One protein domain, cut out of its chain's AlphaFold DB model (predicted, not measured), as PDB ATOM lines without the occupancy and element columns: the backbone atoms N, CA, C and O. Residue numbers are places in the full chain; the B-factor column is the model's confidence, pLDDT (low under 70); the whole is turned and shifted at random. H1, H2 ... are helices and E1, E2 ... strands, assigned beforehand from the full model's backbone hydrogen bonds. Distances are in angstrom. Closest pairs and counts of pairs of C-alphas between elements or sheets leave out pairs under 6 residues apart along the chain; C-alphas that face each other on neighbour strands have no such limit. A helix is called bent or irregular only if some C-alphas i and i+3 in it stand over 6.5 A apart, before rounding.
ATOM      1  N   GLU A  73      24.509 -17.509  -3.221       87.94
ATOM      2  CA  GLU A  73      25.516 -16.564  -2.719       87.94
ATOM      3  C   GLU A  73      26.930 -17.116  -2.940       87.94
ATOM      4  O   GLU A  73      27.215 -18.265  -2.608       87.94
ATOM      5  N   ILE A  74      27.797 -16.300  -3.536       85.38
ATOM      6  CA  ILE A  74      29.194 -16.606  -3.842       85.38
ATOM      7  C   ILE A  74      30.057 -15.567  -3.124       85.38
ATOM      8  O   ILE A  74      30.094 -14.395  -3.517       85.38
ATOM      9  N   VAL A  75      30.745 -16.004  -2.070       86.31
ATOM     10  CA  VAL A  75      31.743 -15.202  -1.353       86.31
ATOM     11  C   VAL A  75      33.074 -15.388  -2.065       86.31
ATOM     12  O   VAL A  75      33.722 -16.418  -1.940       86.31
ATOM     13  N   VAL A  76      33.453 -14.416  -2.886       82.25
ATOM     14  CA  VAL A  76      34.588 -14.536  -3.806       82.25
ATOM     15  C   VAL A  76      35.903 -14.759  -3.073       82.25
ATOM     16  O   VAL A  76      36.728 -15.535  -3.550       82.25
ATOM     17  N   ASP A  77      36.094 -14.109  -1.929       79.00
ATOM     18  CA  ASP A  77      37.356 -14.183  -1.192       79.00
ATOM     19  C   ASP A  77      37.679 -15.627  -0.761       79.00
ATOM     20  O   ASP A  77      38.823 -16.053  -0.888       79.00
ATOM     21  N   GLU A  78      36.663 -16.428  -0.417       77.75
ATOM     22  CA  GLU A  78      36.823 -17.845  -0.045       77.75
ATOM     23  C   GLU A  78      37.409 -18.695  -1.190       77.75
ATOM     24  O   GLU A  78      38.255 -19.567  -0.979       77.75
ATOM     25  N   PHE A  79      37.004 -18.426  -2.433       71.38
ATOM     26  CA  PHE A  79      37.512 -19.145  -3.612       71.38
ATOM     27  C   PHE A  79      38.903 -18.670  -4.028       71.38
ATOM     28  O   PHE A  79      39.673 -19.409  -4.637       71.38
ATOM     29  N   VAL A  80      39.214 -17.415  -3.724       68.31
ATOM     30  CA  VAL A  80      40.466 -16.770  -4.097       68.31
ATOM     31  C   VAL A  80      41.615 -17.188  -3.171       68.31
ATOM     32  O   VAL A  80      42.759 -17.246  -3.623       68.31
ATOM     33  N   GLU A  81      41.322 -17.496  -1.907       64.88
ATOM     34  CA  GLU A  81      42.297 -17.975  -0.916       64.88
ATOM     35  C   GLU A  81      42.649 -19.459  -1.072       64.88
ATOM     36  O   GLU A  81      43.752 -19.870  -0.722       64.88
ATOM     37  N   THR A  82      41.741 -20.266  -1.622       60.38
ATOM     38  CA  THR A  82      41.877 -21.730  -1.583       60.38
ATOM     39  C   THR A  82      42.693 -22.302  -2.760       60.38
ATOM     40  O   THR A  82      43.004 -23.486  -2.740       60.38
ATOM     41  N   GLU A  83      43.032 -21.523  -3.802       57.34
ATOM     42  CA  GLU A  83      43.614 -21.969  -5.104       57.34
ATOM     43  C   GLU A  83      42.850 -23.101  -5.833       57.34
ATOM     44  O   GLU A  83      43.128 -23.423  -6.990       57.34
ATOM     45  N   VAL A  84      41.838 -23.683  -5.192       53.34
ATOM     46  CA  VAL A  84      40.960 -24.713  -5.721       53.34
ATOM     47  C   VAL A  84      39.993 -24.053  -6.695       53.34
ATOM     48  O   VAL A  84      39.040 -23.372  -6.325       53.34
ATOM     49  N   SER A  85      40.233 -24.300  -7.976       54.97
ATOM     50  CA  SER A  85      39.388 -23.898  -9.099       54.97
ATOM     51  C   SER A  85      38.059 -24.669  -9.193       54.97
ATOM     52  O   SER A  85      37.471 -24.716 -10.276       54.97
ATOM     53  N   ASP A  86      37.592 -25.321  -8.122       59.19
ATOM     54  CA  ASP A  86      36.320 -26.043  -8.161       59.19
ATOM     55  C   ASP A  86      35.171 -25.042  -8.213       59.19
ATOM     56  O   ASP A  86      34.919 -24.239  -7.313       59.19
ATOM     57  N   LEU A  87      34.495 -25.068  -9.353       61.00
ATOM     58  CA  LEU A  87      33.482 -24.092  -9.694       61.00
ATOM     59  C   LEU A  87      32.213 -24.339  -8.861       61.00
ATOM     60  O   LEU A  87      31.806 -25.492  -8.705       61.00
ATOM     61  N   PRO A  88      31.501 -23.285  -8.415       67.12
ATOM     62  CA  PRO A  88      30.332 -23.454  -7.547       67.12
ATOM     63  C   PRO A  88      29.159 -24.168  -8.236       67.12
ATOM     64  O   PRO A  88      28.256 -24.683  -7.576       67.12
ATOM     65  N   VAL A  89      29.135 -24.178  -9.575       74.00
ATOM     66  CA  VAL A  89      28.093 -24.833 -10.374       74.00
ATOM     67  C   VAL A  89      28.682 -25.697 -11.479       74.00
ATOM     68  O   VAL A  89      29.668 -25.332 -12.119       74.00
ATOM     69  N   PRO A 137       9.861  -3.714 -28.811       73.44
ATOM     70  CA  PRO A 137      10.300  -2.569 -28.028       73.44
ATOM     71  C   PRO A 137       9.122  -1.939 -27.292       73.44
ATOM     72  O   PRO A 137       8.069  -1.665 -27.874       73.44
ATOM     73  N   SER A 138       9.284  -1.703 -25.995       67.50
ATOM     74  CA  SER A 138       8.294  -0.958 -25.230       67.50
ATOM     75  C   SER A 138       8.982  -0.088 -24.189       67.50
ATOM     76  O   SER A 138       9.886  -0.531 -23.487       67.50
ATOM     77  N   ILE A 139       8.489   1.140 -24.017       61.34
ATOM     78  CA  ILE A 139       8.945   2.107 -22.996       61.34
ATOM     79  C   ILE A 139       8.559   1.627 -21.570       61.34
ATOM     80  O   ILE A 139       8.604   2.357 -20.586       61.34
ATOM     81  N   LYS A 140       8.106   0.377 -21.423       69.44
ATOM     82  CA  LYS A 140       7.401  -0.119 -20.241       69.44
ATOM     83  C   LYS A 140       8.287  -0.912 -19.284       69.44
ATOM     84  O   LYS A 140       7.729  -1.467 -18.347       69.44
ATOM     85  N   SER A 141       9.613  -0.940 -19.425       73.25
ATOM     86  CA  SER A 141      10.479  -1.674 -18.480       73.25
ATOM     87  C   SER A 141      10.350  -1.160 -17.039       73.25
ATOM     88  O   SER A 141      10.311  -1.954 -16.094       73.25
ATOM     89  N   LEU A 142      10.194   0.156 -16.857       73.38
ATOM     90  CA  LEU A 142       9.929   0.773 -15.553       73.38
ATOM     91  C   LEU A 142       8.492   0.511 -15.075       73.38
ATOM     92  O   LEU A 142       8.276   0.206 -13.904       73.38
ATOM     93  N   ASN A 143       7.510   0.532 -15.984       77.69
ATOM     94  CA  ASN A 143       6.123   0.172 -15.665       77.69
ATOM     95  C   ASN A 143       5.995  -1.303 -15.253       77.69
ATOM     96  O   ASN A 143       5.241  -1.632 -14.336       77.69
ATOM     97  N   TRP A 144       6.744  -2.196 -15.902       80.50
ATOM     98  CA  TRP A 144       6.845  -3.603 -15.534       80.50
ATOM     99  C   TRP A 144       7.416  -3.752 -14.126       80.50
ATOM    100  O   TRP A 144       6.801  -4.445 -13.314       80.50
ATOM    101  N   LEU A 145       8.516  -3.053 -13.813       79.12
ATOM    102  CA  LEU A 145       9.127  -3.061 -12.482       79.12
ATOM    103  C   LEU A 145       8.148  -2.556 -11.414       79.12
ATOM    104  O   LEU A 145       7.927  -3.228 -10.408       79.12
ATOM    105  N   TYR A 146       7.479  -1.427 -11.666       77.69
ATOM    106  CA  TYR A 146       6.458  -0.884 -10.767       77.69
ATOM    107  C   TYR A 146       5.284  -1.853 -10.553       77.69
ATOM    108  O   TYR A 146       4.765  -1.982  -9.443       77.69
ATOM    109  N   SER A 147       4.904  -2.604 -11.592       77.06
ATOM    110  CA  SER A 147       3.883  -3.653 -11.487       77.06
ATOM    111  C   SER A 147       4.349  -4.845 -10.638       77.06
ATOM    112  O   SER A 147       3.511  -5.503 -10.026       77.06
ATOM    113  N   GLN A 148       5.660  -5.116 -10.551       74.94
ATOM    114  CA  GLN A 148       6.198  -6.147  -9.652       74.94
ATOM    115  C   GLN A 148       6.204  -5.685  -8.188       74.94
ATOM    116  O   GLN A 148       5.960  -6.501  -7.297       74.94
ATOM    117  N   ASN A 149       6.450  -4.396  -7.931       66.38
ATOM    118  CA  ASN A 149       6.570  -3.852  -6.573       66.38
ATOM    119  C   ASN A 149       5.276  -4.019  -5.755       66.38
ATOM    120  O   ASN A 149       5.308  -4.341  -4.574       66.38
ATOM    121  N   LYS A 150       4.115  -3.898  -6.408       65.31
ATOM    122  CA  LYS A 150       2.807  -4.102  -5.762       65.31
ATOM    123  C   LYS A 150       2.552  -5.549  -5.321       65.31
ATOM    124  O   LYS A 150       1.621  -5.790  -4.563       65.31
ATOM    125  N   LEU A 151       3.329  -6.508  -5.830       59.41
ATOM    126  CA  LEU A 151       3.039  -7.940  -5.734       59.41
ATOM    127  C   LEU A 151       4.186  -8.766  -5.138       59.41
ATOM    128  O   LEU A 151       4.024  -9.974  -4.971       59.41
ATOM    129  N   SER A 152       5.351  -8.175  -4.853       63.66
ATOM    130  CA  SER A 152       6.524  -8.960  -4.465       63.66
ATOM    131  C   SER A 152       7.403  -8.284  -3.416       63.66
ATOM    132  O   SER A 152       7.854  -7.158  -3.580       63.66
ATOM    133  N   SER A 153       7.726  -9.029  -2.357       74.69
ATOM    134  CA  SER A 153       8.740  -8.682  -1.352       74.69
ATOM    135  C   SER A 153      10.165  -9.015  -1.826       74.69
ATOM    136  O   SER A 153      11.039  -9.330  -1.019       74.69
ATOM    137  N   ILE A 154      10.389  -9.054  -3.143       80.38
ATOM    138  CA  ILE A 154      11.620  -9.566  -3.750       80.38
ATOM    139  C   ILE A 154      12.582  -8.397  -3.978       80.38
ATOM    140  O   ILE A 154      12.248  -7.429  -4.658       80.38
ATOM    141  N   PHE A 155      13.796  -8.517  -3.444       83.62
ATOM    142  CA  PHE A 155      14.859  -7.518  -3.548       83.62
ATOM    143  C   PHE A 155      16.158  -8.134  -4.093       83.62
ATOM    144  O   PHE A 155      16.370  -9.342  -3.946       83.62
ATOM    145  N   PRO A 156      17.044  -7.327  -4.706       87.19
ATOM    146  CA  PRO A 156      16.888  -5.894  -4.991       87.19
ATOM    147  C   PRO A 156      15.925  -5.625  -6.159       87.19
ATOM    148  O   PRO A 156      15.754  -6.468  -7.034       87.19
ATOM    149  N   GLN A 157      15.307  -4.445  -6.174       86.69
ATOM    150  CA  GLN A 157      14.606  -3.890  -7.336       86.69
ATOM    151  C   GLN A 157      15.471  -2.766  -7.898       86.69
ATOM    152  O   GLN A 157      15.917  -1.911  -7.134       86.69
ATOM    153  N   PHE A 158      15.744  -2.769  -9.201       85.00
ATOM    154  CA  PHE A 158      16.620  -1.767  -9.807       85.00
ATOM    155  C   PHE A 158      16.170  -1.386 -11.213       85.00
ATOM    156  O   PHE A 158      15.568  -2.176 -11.942       85.00
ATOM    157  N   TYR A 159      16.512  -0.157 -11.582       86.19
ATOM    158  CA  TYR A 159      16.378   0.386 -12.922       86.19
ATOM    159  C   TYR A 159      17.668   1.129 -13.257       86.19
ATOM    160  O   TYR A 159      18.101   1.991 -12.495       86.19
ATOM    161  N   ILE A 160      18.292   0.769 -14.372       82.06
ATOM    162  CA  ILE A 160      19.517   1.389 -14.868       82.06
ATOM    163  C   ILE A 160      19.225   1.904 -16.265       82.06
ATOM    164  O   ILE A 160      18.817   1.143 -17.138       82.06
ATOM    165  N   LEU A 161      19.449   3.196 -16.464       80.94
ATOM    166  CA  LEU A 161      19.334   3.855 -17.755       80.94
ATOM    167  C   LEU A 161      20.741   4.204 -18.237       80.94
ATOM    168  O   LEU A 161      21.493   4.855 -17.511       80.94
ATOM    169  N   SER A 162      21.083   3.783 -19.451       73.00
ATOM    170  CA  SER A 162      22.295   4.246 -20.116       73.00
ATOM    171  C   SER A 162      22.014   5.626 -20.695       73.00
ATOM    172  O   SER A 162      21.094   5.786 -21.495       73.00
ATOM    173  N   ARG A 163      22.789   6.633 -20.292       64.50
ATOM    174  CA  ARG A 163      22.818   7.911 -21.005       64.50
ATOM    175  C   ARG A 163      23.830   7.754 -22.134       64.50
ATOM    176  O   ARG A 163      24.994   7.482 -21.861       64.50
ATOM    177  N   GLN A 164      23.383   7.849 -23.382       56.38
ATOM    178  CA  GLN A 164      24.304   8.181 -24.464       56.38
ATOM    179  C   GLN A 164      24.671   9.642 -24.276       56.38
ATOM    180  O   GLN A 164      23.830  10.520 -24.464       56.38
ATOM    181  N   ASP A 165      25.914   9.899 -23.903       44.75
ATOM    182  CA  ASP A 165      26.500  11.174 -24.266       44.75
ATOM    183  C   ASP A 165      26.684  11.119 -25.788       44.75
ATOM    184  O   ASP A 165      27.329  10.212 -26.314       44.75
ATOM    185  N   THR A 176      23.142  -4.054 -30.112       47.94
ATOM    186  CA  THR A 176      21.795  -3.478 -30.047       47.94
ATOM    187  C   THR A 176      21.748  -2.594 -28.819       47.94
ATOM    188  O   THR A 176      22.096  -3.025 -27.716       47.94
ATOM    189  N   GLU A 177      21.463  -1.324 -29.043       61.47
ATOM    190  CA  GLU A 177      21.746  -0.299 -28.068       61.47
ATOM    191  C   GLU A 177      20.737  -0.441 -26.929       61.47
ATOM    192  O   GLU A 177      19.563  -0.096 -27.041       61.47
ATOM    193  N   ILE A 178      21.155  -1.094 -25.846       62.19
ATOM    194  CA  ILE A 178      20.313  -1.278 -24.668       62.19
ATOM    195  C   ILE A 178      20.300   0.063 -23.943       62.19
ATOM    196  O   ILE A 178      21.279   0.443 -23.303       62.19
ATOM    197  N   HIS A 179      19.183   0.772 -24.039       71.00
ATOM    198  CA  HIS A 179      19.031   2.097 -23.449       71.00
ATOM    199  C   HIS A 179      18.654   2.014 -21.969       71.00
ATOM    200  O   HIS A 179      18.979   2.909 -21.194       71.00
ATOM    201  N   GLY A 180      18.026   0.919 -21.532       78.88
ATOM    202  CA  GLY A 180      17.729   0.713 -20.121       78.88
ATOM    203  C   GLY A 180      17.446  -0.734 -19.753       78.88
ATOM    204  O   GLY A 180      17.005  -1.533 -20.579       78.88
ATOM    205  N   VAL A 181      17.686  -1.062 -18.486       81.25
ATOM    206  CA  VAL A 181      17.395  -2.368 -17.896       81.25
ATOM    207  C   VAL A 181      16.655  -2.178 -16.583       81.25
ATOM    208  O   VAL A 181      17.083  -1.402 -15.730       81.25
ATOM    209  N   SER A 182      15.571  -2.923 -16.399       86.06
ATOM    210  CA  SER A 182      14.927  -3.099 -15.104       86.06
ATOM    211  C   SER A 182      15.056  -4.543 -14.640       86.06
ATOM    212  O   SER A 182      15.099  -5.479 -15.437       86.06
ATOM    213  N   GLY A 183      15.115  -4.748 -13.330       86.69
ATOM    214  CA  GLY A 183      15.183  -6.092 -12.783       86.69
ATOM    215  C   GLY A 183      14.757  -6.174 -11.333       86.69
ATOM    216  O   GLY A 183      14.732  -5.183 -10.601       86.69
ATOM    217  N   ILE A 184      14.402  -7.391 -10.938       87.56
ATOM    218  CA  ILE A 184      13.981  -7.724  -9.585       87.56
ATOM    219  C   ILE A 184      14.620  -9.031  -9.115       87.56
ATOM    220  O   ILE A 184      14.748 -10.006  -9.867       87.56
ATOM    221  N   GLY A 185      14.975  -9.045  -7.836       88.62
ATOM    222  CA  GLY A 185      15.542 -10.192  -7.149       88.62
ATOM    223  C   GLY A 185      16.997 -10.436  -7.498       88.62
ATOM    224  O   GLY A 185      17.527  -9.906  -8.471       88.62
ATOM    225  N   SER A 186      17.630 -11.301  -6.716       89.44
ATOM    226  CA  SER A 186      18.956 -11.825  -7.018       89.44
ATOM    227  C   SER A 186      18.897 -13.337  -7.218       89.44
ATOM    228  O   SER A 186      18.456 -14.070  -6.338       89.44
ATOM    229  N   ALA A 187      19.263 -13.809  -8.407       89.50
ATOM    230  CA  ALA A 187      19.462 -15.231  -8.664       89.50
ATOM    231  C   ALA A 187      20.826 -15.671  -8.138       89.50
ATOM    232  O   ALA A 187      20.958 -16.764  -7.592       89.50
ATOM    233  N   ILE A 188      21.828 -14.806  -8.308       88.62
ATOM    234  CA  ILE A 188      23.205 -15.042  -7.891       88.62
ATOM    235  C   ILE A 188      23.737 -13.753  -7.288       88.62
ATOM    236  O   ILE A 188      23.636 -12.711  -7.930       88.62
ATOM    237  N   VAL A 189      24.304 -13.819  -6.090       89.25
ATOM    238  CA  VAL A 189      25.013 -12.721  -5.428       89.25
ATOM    239  C   VAL A 189      26.497 -13.045  -5.412       89.25
ATOM    240  O   VAL A 189      26.882 -14.142  -5.031       89.25
ATOM    241  N   PHE A 190      27.316 -12.067  -5.768       86.75
ATOM    242  CA  PHE A 190      28.759 -12.075  -5.608       86.75
ATOM    243  C   PHE A 190      29.129 -11.014  -4.578       86.75
ATOM    244  O   PHE A 190      28.774  -9.841  -4.732       86.75
ATOM    245  N   ARG A 191      29.841 -11.425  -3.533       87.62
ATOM    246  CA  ARG A 191      30.373 -10.534  -2.501       87.62
ATOM    247  C   ARG A 191      31.852 -10.797  -2.318       87.62
ATOM    248  O   ARG A 191      32.276 -11.947  -2.355       87.62
ATOM    249  N   GLY A 192      32.617  -9.742  -2.104       82.69
ATOM    250  CA  GLY A 192      34.033  -9.862  -1.797       82.69
ATOM    251  C   GLY A 192      34.622  -8.543  -1.331       82.69
ATOM    252  O   GLY A 192      34.016  -7.481  -1.473       82.69
ATOM    253  N   SER A 193      35.809  -8.647  -0.765       76.25
ATOM    254  CA  SER A 193      36.666  -7.564  -0.287       76.25
ATOM    255  C   SER A 193      37.980  -7.490  -1.069       76.25
ATOM    256  O   SER A 193      38.703  -6.506  -0.972       76.25
ATOM    257  N   SER A 194      38.285  -8.505  -1.885       66.06
ATOM    258  CA  SER A 194      39.427  -8.516  -2.802       66.06
ATOM    259  C   SER A 194      39.222  -7.637  -4.045       66.06
ATOM    260  O   SER A 194      38.113  -7.227  -4.386       66.06
ATOM    261  N   ALA A 195      40.307  -7.356  -4.778       66.25
ATOM    262  CA  ALA A 195      40.231  -6.647  -6.054       66.25
ATOM    263  C   ALA A 195      39.222  -7.321  -7.006       66.25
ATOM    264  O   ALA A 195      39.360  -8.505  -7.316       66.25
ATOM    265  N   VAL A 196      38.258  -6.552  -7.529       64.94
ATOM    266  CA  VAL A 196      37.179  -7.024  -8.427       64.94
ATOM    267  C   VAL A 196      37.707  -7.880  -9.587       64.94
ATOM    268  O   VAL A 196      37.073  -8.856  -9.985       64.94
ATOM    269  N   LEU A 197      38.906  -7.572 -10.093       65.38
ATOM    270  CA  LEU A 197      39.571  -8.340 -11.150       65.38
ATOM    271  C   LEU A 197      39.829  -9.810 -10.772       65.38
ATOM    272  O   LEU A 197      39.731 -10.674 -11.640       65.38
ATOM    273  N   ARG A 198      40.096 -10.121  -9.494       66.81
ATOM    274  CA  ARG A 198      40.254 -11.511  -9.018       66.81
ATOM    275  C   ARG A 198      38.917 -12.258  -9.045       66.81
ATOM    276  O   ARG A 198      38.870 -13.405  -9.477       66.81
ATOM    277  N   GLY A 199      37.823 -11.588  -8.676       70.25
ATOM    278  CA  GLY A 199      36.466 -12.148  -8.726       70.25
ATOM    279  C   GLY A 199      35.869 -12.273 -10.124       70.25
ATOM    280  O   GLY A 199      35.004 -13.121 -10.359       70.25
ATOM    281  N   TYR A 200      36.354 -11.478 -11.079       73.19
ATOM    282  CA  TYR A 200      35.832 -11.447 -12.443       73.19
ATOM    283  C   TYR A 200      35.848 -12.823 -13.120       73.19
ATOM    284  O   TYR A 200      34.884 -13.183 -13.795       73.19
ATOM    285  N   HIS A 201      36.898 -13.624 -12.918       73.94
ATOM    286  CA  HIS A 201      36.991 -14.961 -13.515       73.94
ATOM    287  C   HIS A 201      35.875 -15.902 -13.043       73.94
ATOM    288  O   HIS A 201      35.327 -16.649 -13.856       73.94
ATOM    289  N   LEU A 202      35.491 -15.815 -11.767       75.88
ATOM    290  CA  LEU A 202      34.381 -16.588 -11.205       75.88
ATOM    291  C   LEU A 202      33.040 -16.081 -11.734       75.88
ATOM    292  O   LEU A 202      32.196 -16.875 -12.146       75.88
ATOM    293  N   MET A 203      32.865 -14.759 -11.807       78.06
ATOM    294  CA  MET A 203      31.649 -14.136 -12.336       78.06
ATOM    295  C   MET A 203      31.438 -14.456 -13.821       78.06
ATOM    296  O   MET A 203      30.316 -14.746 -14.238       78.06
ATOM    297  N   LYS A 204      32.513 -14.465 -14.621       78.50
ATOM    298  CA  LYS A 204      32.469 -14.623 -16.082       78.50
ATOM    299  C   LYS A 204      31.735 -15.887 -16.530       78.50
ATOM    300  O   LYS A 204      31.068 -15.844 -17.555       78.50
ATOM    301  N   ARG A 205      31.791 -16.988 -15.770       76.06
ATOM    302  CA  ARG A 205      31.095 -18.245 -16.119       76.06
ATOM    303  C   ARG A 205      29.563 -18.150 -16.029       76.06
ATOM    304  O   ARG A 205      28.846 -18.924 -16.666       76.06
ATOM    305  N   TYR A 206      29.059 -17.209 -15.239       79.88
ATOM    306  CA  TYR A 206      27.627 -16.929 -15.097       79.88
ATOM    307  C   TYR A 206      27.140 -15.856 -16.075       79.88
ATOM    308  O   TYR A 206      25.929 -15.693 -16.278       79.88
ATOM    309  N   LEU A 207      28.086 -15.137 -16.677       75.31
ATOM    310  CA  LEU A 207      27.839 -14.171 -17.728       75.31
ATOM    311  C   LEU A 207      27.825 -14.879 -19.083       75.31
ATOM    312  O   LEU A 207      28.599 -15.796 -19.343       75.31
ATOM    313  N   SER A 208      26.919 -14.460 -19.955       64.56
ATOM    314  CA  SER A 208      26.811 -15.014 -21.302       64.56
ATOM    315  C   SER A 208      27.476 -14.048 -22.269       64.56
ATOM    316  O   SER A 208      26.956 -12.957 -22.472       64.56
ATOM    317  N   PHE A 209      28.595 -14.440 -22.887       53.53
ATOM    318  CA  PHE A 209      29.255 -13.607 -23.907       53.53
ATOM    319  C   PHE A 209      28.323 -13.323 -25.097       53.53
ATOM    320  O   PHE A 209      28.314 -12.224 -25.635       53.53
ATOM    321  N   GLU A 210      27.482 -14.297 -25.449       50.56
ATOM    322  CA  GLU A 210      26.523 -14.222 -26.560       50.56
ATOM    323  C   GLU A 210      25.224 -13.469 -26.219       50.56
ATOM    324  O   GLU A 210      24.348 -13.340 -27.070       50.56
ATOM    325  N   SER A 211      25.052 -12.990 -24.978       54.62
ATOM    326  CA  SER A 211      23.859 -12.231 -24.584       54.62
ATOM    327  C   SER A 211      24.270 -10.960 -23.833       54.62
ATOM    328  O   SER A 211      24.522 -11.019 -22.627       54.62
ATOM    329  N   PRO A 212      24.310  -9.789 -24.507       53.97
ATOM    330  CA  PRO A 212      24.723  -8.517 -23.893       53.97
ATOM    331  C   PRO A 212      23.778  -8.046 -22.772       53.97
ATOM    332  O   PRO A 212      24.116  -7.138 -22.007       53.97
ATOM    333  N   LEU A 213      22.604  -8.682 -22.677       52.56
ATOM    334  CA  LEU A 213      21.555  -8.479 -21.675       52.56
ATOM    335  C   LEU A 213      21.894  -9.143 -20.334       52.56
ATOM    336  O   LEU A 213      21.320  -8.825 -19.295       52.56
ATOM    337  N   VAL A 214      22.834 -10.086 -20.344       63.03
ATOM    338  CA  VAL A 214      23.287 -10.782 -19.150       63.03
ATOM    339  C   VAL A 214      24.420  -9.996 -18.523       63.03
ATOM    340  O   VAL A 214      25.588 -10.176 -18.860       63.03
ATOM    341  N   ARG A 215      24.066  -9.136 -17.572       74.62
ATOM    342  CA  ARG A 215      25.037  -8.381 -16.788       74.62
ATOM    343  C   ARG A 215      24.877  -8.681 -15.308       74.62
ATOM    344  O   ARG A 215      23.805  -9.057 -14.832       74.62
ATOM    345  N   THR A 216      25.981  -8.533 -14.596       84.38
ATOM    346  CA  THR A 216      25.965  -8.355 -13.152       84.38
ATOM    347  C   THR A 216      25.742  -6.884 -12.851       84.38
ATOM    348  O   THR A 216      26.359  -6.024 -13.477       84.38
ATOM    349  N   TYR A 217      24.885  -6.603 -11.882       86.50
ATOM    350  CA  TYR A 217      24.585  -5.258 -11.406       86.50
ATOM    351  C   TYR A 217      24.979  -5.139  -9.949       86.50
ATOM    352  O   TYR A 217      25.055  -6.143  -9.251       86.50
ATOM    353  N   GLY A 218      25.218  -3.924  -9.479       87.00
ATOM    354  CA  GLY A 218      25.561  -3.694  -8.088       87.00
ATOM    355  C   GLY A 218      26.512  -2.527  -7.929       87.00
ATOM    356  O   GLY A 218      26.538  -1.633  -8.773       87.00
ATOM    357  N   PHE A 219      27.257  -2.531  -6.835       82.31
ATOM    358  CA  PHE A 219      28.087  -1.409  -6.428       82.31
ATOM    359  C   PHE A 219      29.381  -1.889  -5.778       82.31
ATOM    360  O   PHE A 219      29.462  -2.970  -5.191       82.31
ATOM    361  N   THR A 220      30.392  -1.040  -5.881       79.69
ATOM    362  CA  THR A 220      31.662  -1.153  -5.172       79.69
ATOM    363  C   THR A 220      31.706  -0.039  -4.137       79.69
ATOM    364  O   THR A 220      31.452   1.118  -4.467       79.69
ATOM    365  N   THR A 221      32.002  -0.364  -2.886       72.31
ATOM    366  CA  THR A 221      32.243   0.643  -1.853       72.31
ATOM    367  C   THR A 221      33.700   1.069  -1.936       72.31
ATOM    368  O   THR A 221      34.577   0.221  -1.784       72.31
ATOM    369  N   PHE A 222      33.970   2.352  -2.149       66.56
ATOM    370  CA  PHE A 222      35.312   2.908  -1.999       66.56
ATOM    371  C   PHE A 222      35.400   3.567  -0.621       66.56
ATOM    372  O   PHE A 222      34.550   4.384  -0.280       66.56
ATOM    373  N   ASN A 223      36.391   3.196   0.191       57.19
ATOM    374  CA  ASN A 223      36.692   3.950   1.405       57.19
ATOM    375  C   ASN A 223      37.488   5.193   0.989       57.19
ATOM    376  O   ASN A 223      38.671   5.089   0.687       57.19
ATOM    377  N   GLU A 224      36.836   6.356   0.964       52.03
ATOM    378  CA  GLU A 224      37.456   7.645   0.611       52.03
ATOM    379  C   GLU A 224      38.312   8.256   1.739       52.03
ATOM    380  O   GLU A 224      38.898   9.319   1.562       52.03
ATOM    381  N   TYR A 235      41.457  -2.522  -0.046       58.66
ATOM    382  CA  TYR A 235      40.517  -2.805  -1.122       58.66
ATOM    383  C   TYR A 235      39.084  -2.556  -0.649       58.66
ATOM    384  O   TYR A 235      38.675  -2.976   0.433       58.66
ATOM    385  N   GLY A 236      38.324  -1.845  -1.475       64.69
ATOM    386  CA  GLY A 236      36.895  -1.673  -1.283       64.69
ATOM    387  C   GLY A 236      36.139  -2.999  -1.382       64.69
ATOM    388  O   GLY A 236      36.493  -3.861  -2.187       64.69
ATOM    389  N   SER A 237      35.069  -3.152  -0.596       76.75
ATOM    390  CA  SER A 237      34.139  -4.272  -0.759       76.75
ATOM    391  C   SER A 237      33.245  -4.082  -1.984       76.75
ATOM    392  O   SER A 237      32.987  -2.958  -2.421       76.75
ATOM    393  N   TYR A 238      32.752  -5.171  -2.558       84.25
ATOM    394  CA  TYR A 238      31.797  -5.112  -3.655       84.25
ATOM    395  C   TYR A 238      30.626  -6.058  -3.444       84.25
ATOM    396  O   TYR A 238      30.731  -7.130  -2.845       84.25
ATOM    397  N   TYR A 239      29.497  -5.630  -3.993       86.88
ATOM    398  CA  TYR A 239      28.258  -6.373  -4.038       86.88
ATOM    399  C   TYR A 239      27.760  -6.361  -5.472       86.88
ATOM    400  O   TYR A 239      27.300  -5.330  -5.959       86.88
ATOM    401  N   PHE A 240      27.832  -7.507  -6.142       88.94
ATOM    402  CA  PHE A 240      27.258  -7.692  -7.466       88.94
ATOM    403  C   PHE A 240      26.211  -8.790  -7.450       88.94
ATOM    404  O   PHE A 240      26.242  -9.695  -6.624       88.94
ATOM    405  N   PHE A 241      25.270  -8.743  -8.381       88.88
ATOM    406  CA  PHE A 241      24.249  -9.763  -8.504       88.88
ATOM    407  C   PHE A 241      23.756  -9.928  -9.939       88.88
ATOM    408  O   PHE A 241      23.804  -9.003 -10.748       88.88
ATOM    409  N   ILE A 242      23.259 -11.124 -10.246       88.94
ATOM    410  CA  ILE A 242      22.518 -11.433 -11.472       88.94
ATOM    411  C   ILE A 242      21.031 -11.466 -11.110       88.94
ATOM    412  O   ILE A 242      20.668 -12.184 -10.176       88.94
ATOM    413  N   PRO A 243      20.159 -10.725 -11.816       88.88
ATOM    414  CA  PRO A 243      18.749 -10.634 -11.461       88.88
ATOM    415  C   PRO A 243      18.008 -11.964 -11.632       88.88
ATOM    416  O   PRO A 243      18.318 -12.737 -12.539       88.88
ATOM    417  N   GLN A 244      16.989 -12.215 -10.798       88.00
ATOM    418  CA  GLN A 244      16.084 -13.367 -10.989       88.00
ATOM    419  C   GLN A 244      15.181 -13.173 -12.203       88.00
ATOM    420  O   GLN A 244      14.877 -14.125 -12.921       88.00
ATOM    421  N   ARG A 245      14.719 -11.938 -12.404       86.69
ATOM    422  CA  ARG A 245      13.899 -11.523 -13.540       86.69
ATOM    423  C   ARG A 245      14.354 -10.141 -13.968       86.69
ATOM    424  O   ARG A 245      14.614  -9.295 -13.115       86.69
ATOM    425  N   GLY A 246      14.410  -9.909 -15.268       80.56
ATOM    426  CA  GLY A 246      14.742  -8.605 -15.814       80.56
ATOM    427  C   GLY A 246      14.070  -8.380 -17.151       80.56
ATOM    428  O   GLY A 246      13.687  -9.336 -17.826       80.56
ATOM    429  N   ASP A 247      13.934  -7.109 -17.490       78.94
ATOM    430  CA  ASP A 247      13.436  -6.626 -18.765       78.94
ATOM    431  C   ASP A 247      14.408  -5.572 -19.302       78.94
ATOM    432  O   ASP A 247      14.971  -4.776 -18.545       78.94
ATOM    433  N   CYS A 248      14.649  -5.599 -20.605       70.19
ATOM    434  CA  CYS A 248      15.621  -4.735 -21.263       70.19
ATOM    435  C   CYS A 248      14.931  -3.973 -22.386       70.19
ATOM    436  O   CYS A 248      14.185  -4.551 -23.172       70.19
ATOM    437  N   VAL A 249      15.226  -2.680 -22.486       64.19
ATOM    438  CA  VAL A 249      14.744  -1.829 -23.574       64.19
ATOM    439  C   VAL A 249      15.884  -1.616 -24.552       64.19
ATOM    440  O   VAL A 249      16.893  -0.994 -24.213       64.19
ATOM    441  N   SER A 250      15.707  -2.129 -25.763       55.12
ATOM    442  CA  SER A 250      16.480  -1.759 -26.946       55.12
ATOM    443  C   SER A 250      15.584  -0.933 -27.865       55.12
ATOM    444  O   SER A 250      14.441  -1.341 -28.097       55.12
ATOM    445  N   TYR A 251      16.086   0.204 -28.347       46.75
ATOM    446  CA  TYR A 251      15.462   0.961 -29.436       46.75
ATOM    447  C   TYR A 251      16.091   0.567 -30.769       46.75
ATOM    448  O   TYR A 251      17.292   0.210 -30.761       46.75
TER     449      TYR A 251
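This is residues 73 to 89, 137 to 165, 176 to 224 and 235 to 251 of the 251 residues of an uncharacterized protein of Vanilla planifolia (UniProt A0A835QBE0). Two long strands, E3 and E5, run side by side as a ribbon that bends sharply near its middle, making an L-shaped, twisted sheet. On one arm of the L, E2 joins the edge of E3 and H2 covers one face; on the other arm E1 and E4 extend the sheet, H3 packs across the opposite face, and H1 follows E1 at that end. The printed part has 112 residues with three named helices and five named strands, in the order E1 H1 H2 E2 E3 H3 E4 E5. The class is mixed, helices and strands, and the branched sheet is mixed too: E1 and E3 are parallel, while E2 and E3, E3 and E5, and E4 and E5 are antiparallel. The whole is only just compact, close to loose, with a radius of gyration of the C-alphas of 15.6 A and spans of 46 by 35 by 32 A.

E3, residues 178 to 192, is 28.0 A long, from C-alpha 178 at (20.313, -1.278, -24.668) to C-alpha 192 at (34.033, -9.862, -1.797). E5, residues 238 to 250, is 28.1 A long and ends at (16.480, -1.759, -26.946). E2 is residues 157 to 161, 13.8 A; E4 is residues 217 to 220, 10.3 A; E1 is residues 73 to 75, beginning at (25.516, -16.564, -2.719). H2, residues 141 to 149, is 12.7 A long, H3, residues 196 to 204, is 11.8 A, and H1 is residues 76 to 81.

E3 bends by 92 degrees at residue 185 and E5 by 87 degrees at residue 245. Between them N 182 and O 247 are 2.9 A apart, within hydrogen-bond range, as are N 190 and O 240 at 2.7 A. E1 and E2 lie on one side of E3, E5 on the other side; N 74 and O 189 are 2.8 A apart, N 160 and O 181 2.8 A. E4 is an edge strand beside E5, with N 219 and O 239 2.9 A apart. H2 is on the sheet at a height of 8.4 A, over E3 and along the strands at 5 degrees on the local plane; its closest C-alphas to E3 are those of Ser 141 and Ser 182, 5.8 A. H3 is on the opposite face at a height of 9.9 A, only just over E3, with 6 of its C-alphas on E3 and 2 on E5, and runs across the strands at 76 degrees on the local plane. H1 only grazes the sheet and touches H3, the closest C-alphas being those of Val 76 and Gly 199, 5.8 A; their lines are only just about perpendicular, at 73 degrees. H3 is only just irregular, with C-alphas 198 and 201 6.54 A apart. Every O i to N i+4 pair is within hydrogen-bond range in H1 and H2, and 3 of 5 in H3.

The C-alphas farthest apart, of Thr 82 and Ser 138, are 46.0 A apart. Residues 90 to 136, 166 to 175 and 225 to 234 are not printed, with C-alpha gaps of 33.5, 16.4 and 11.0 A. The link from H3 to E4, 12 residues, is long. The mean pLDDT of the printed part is 73.2, and 42 residues are under 70, among them 80 to 88 and 208 to 214.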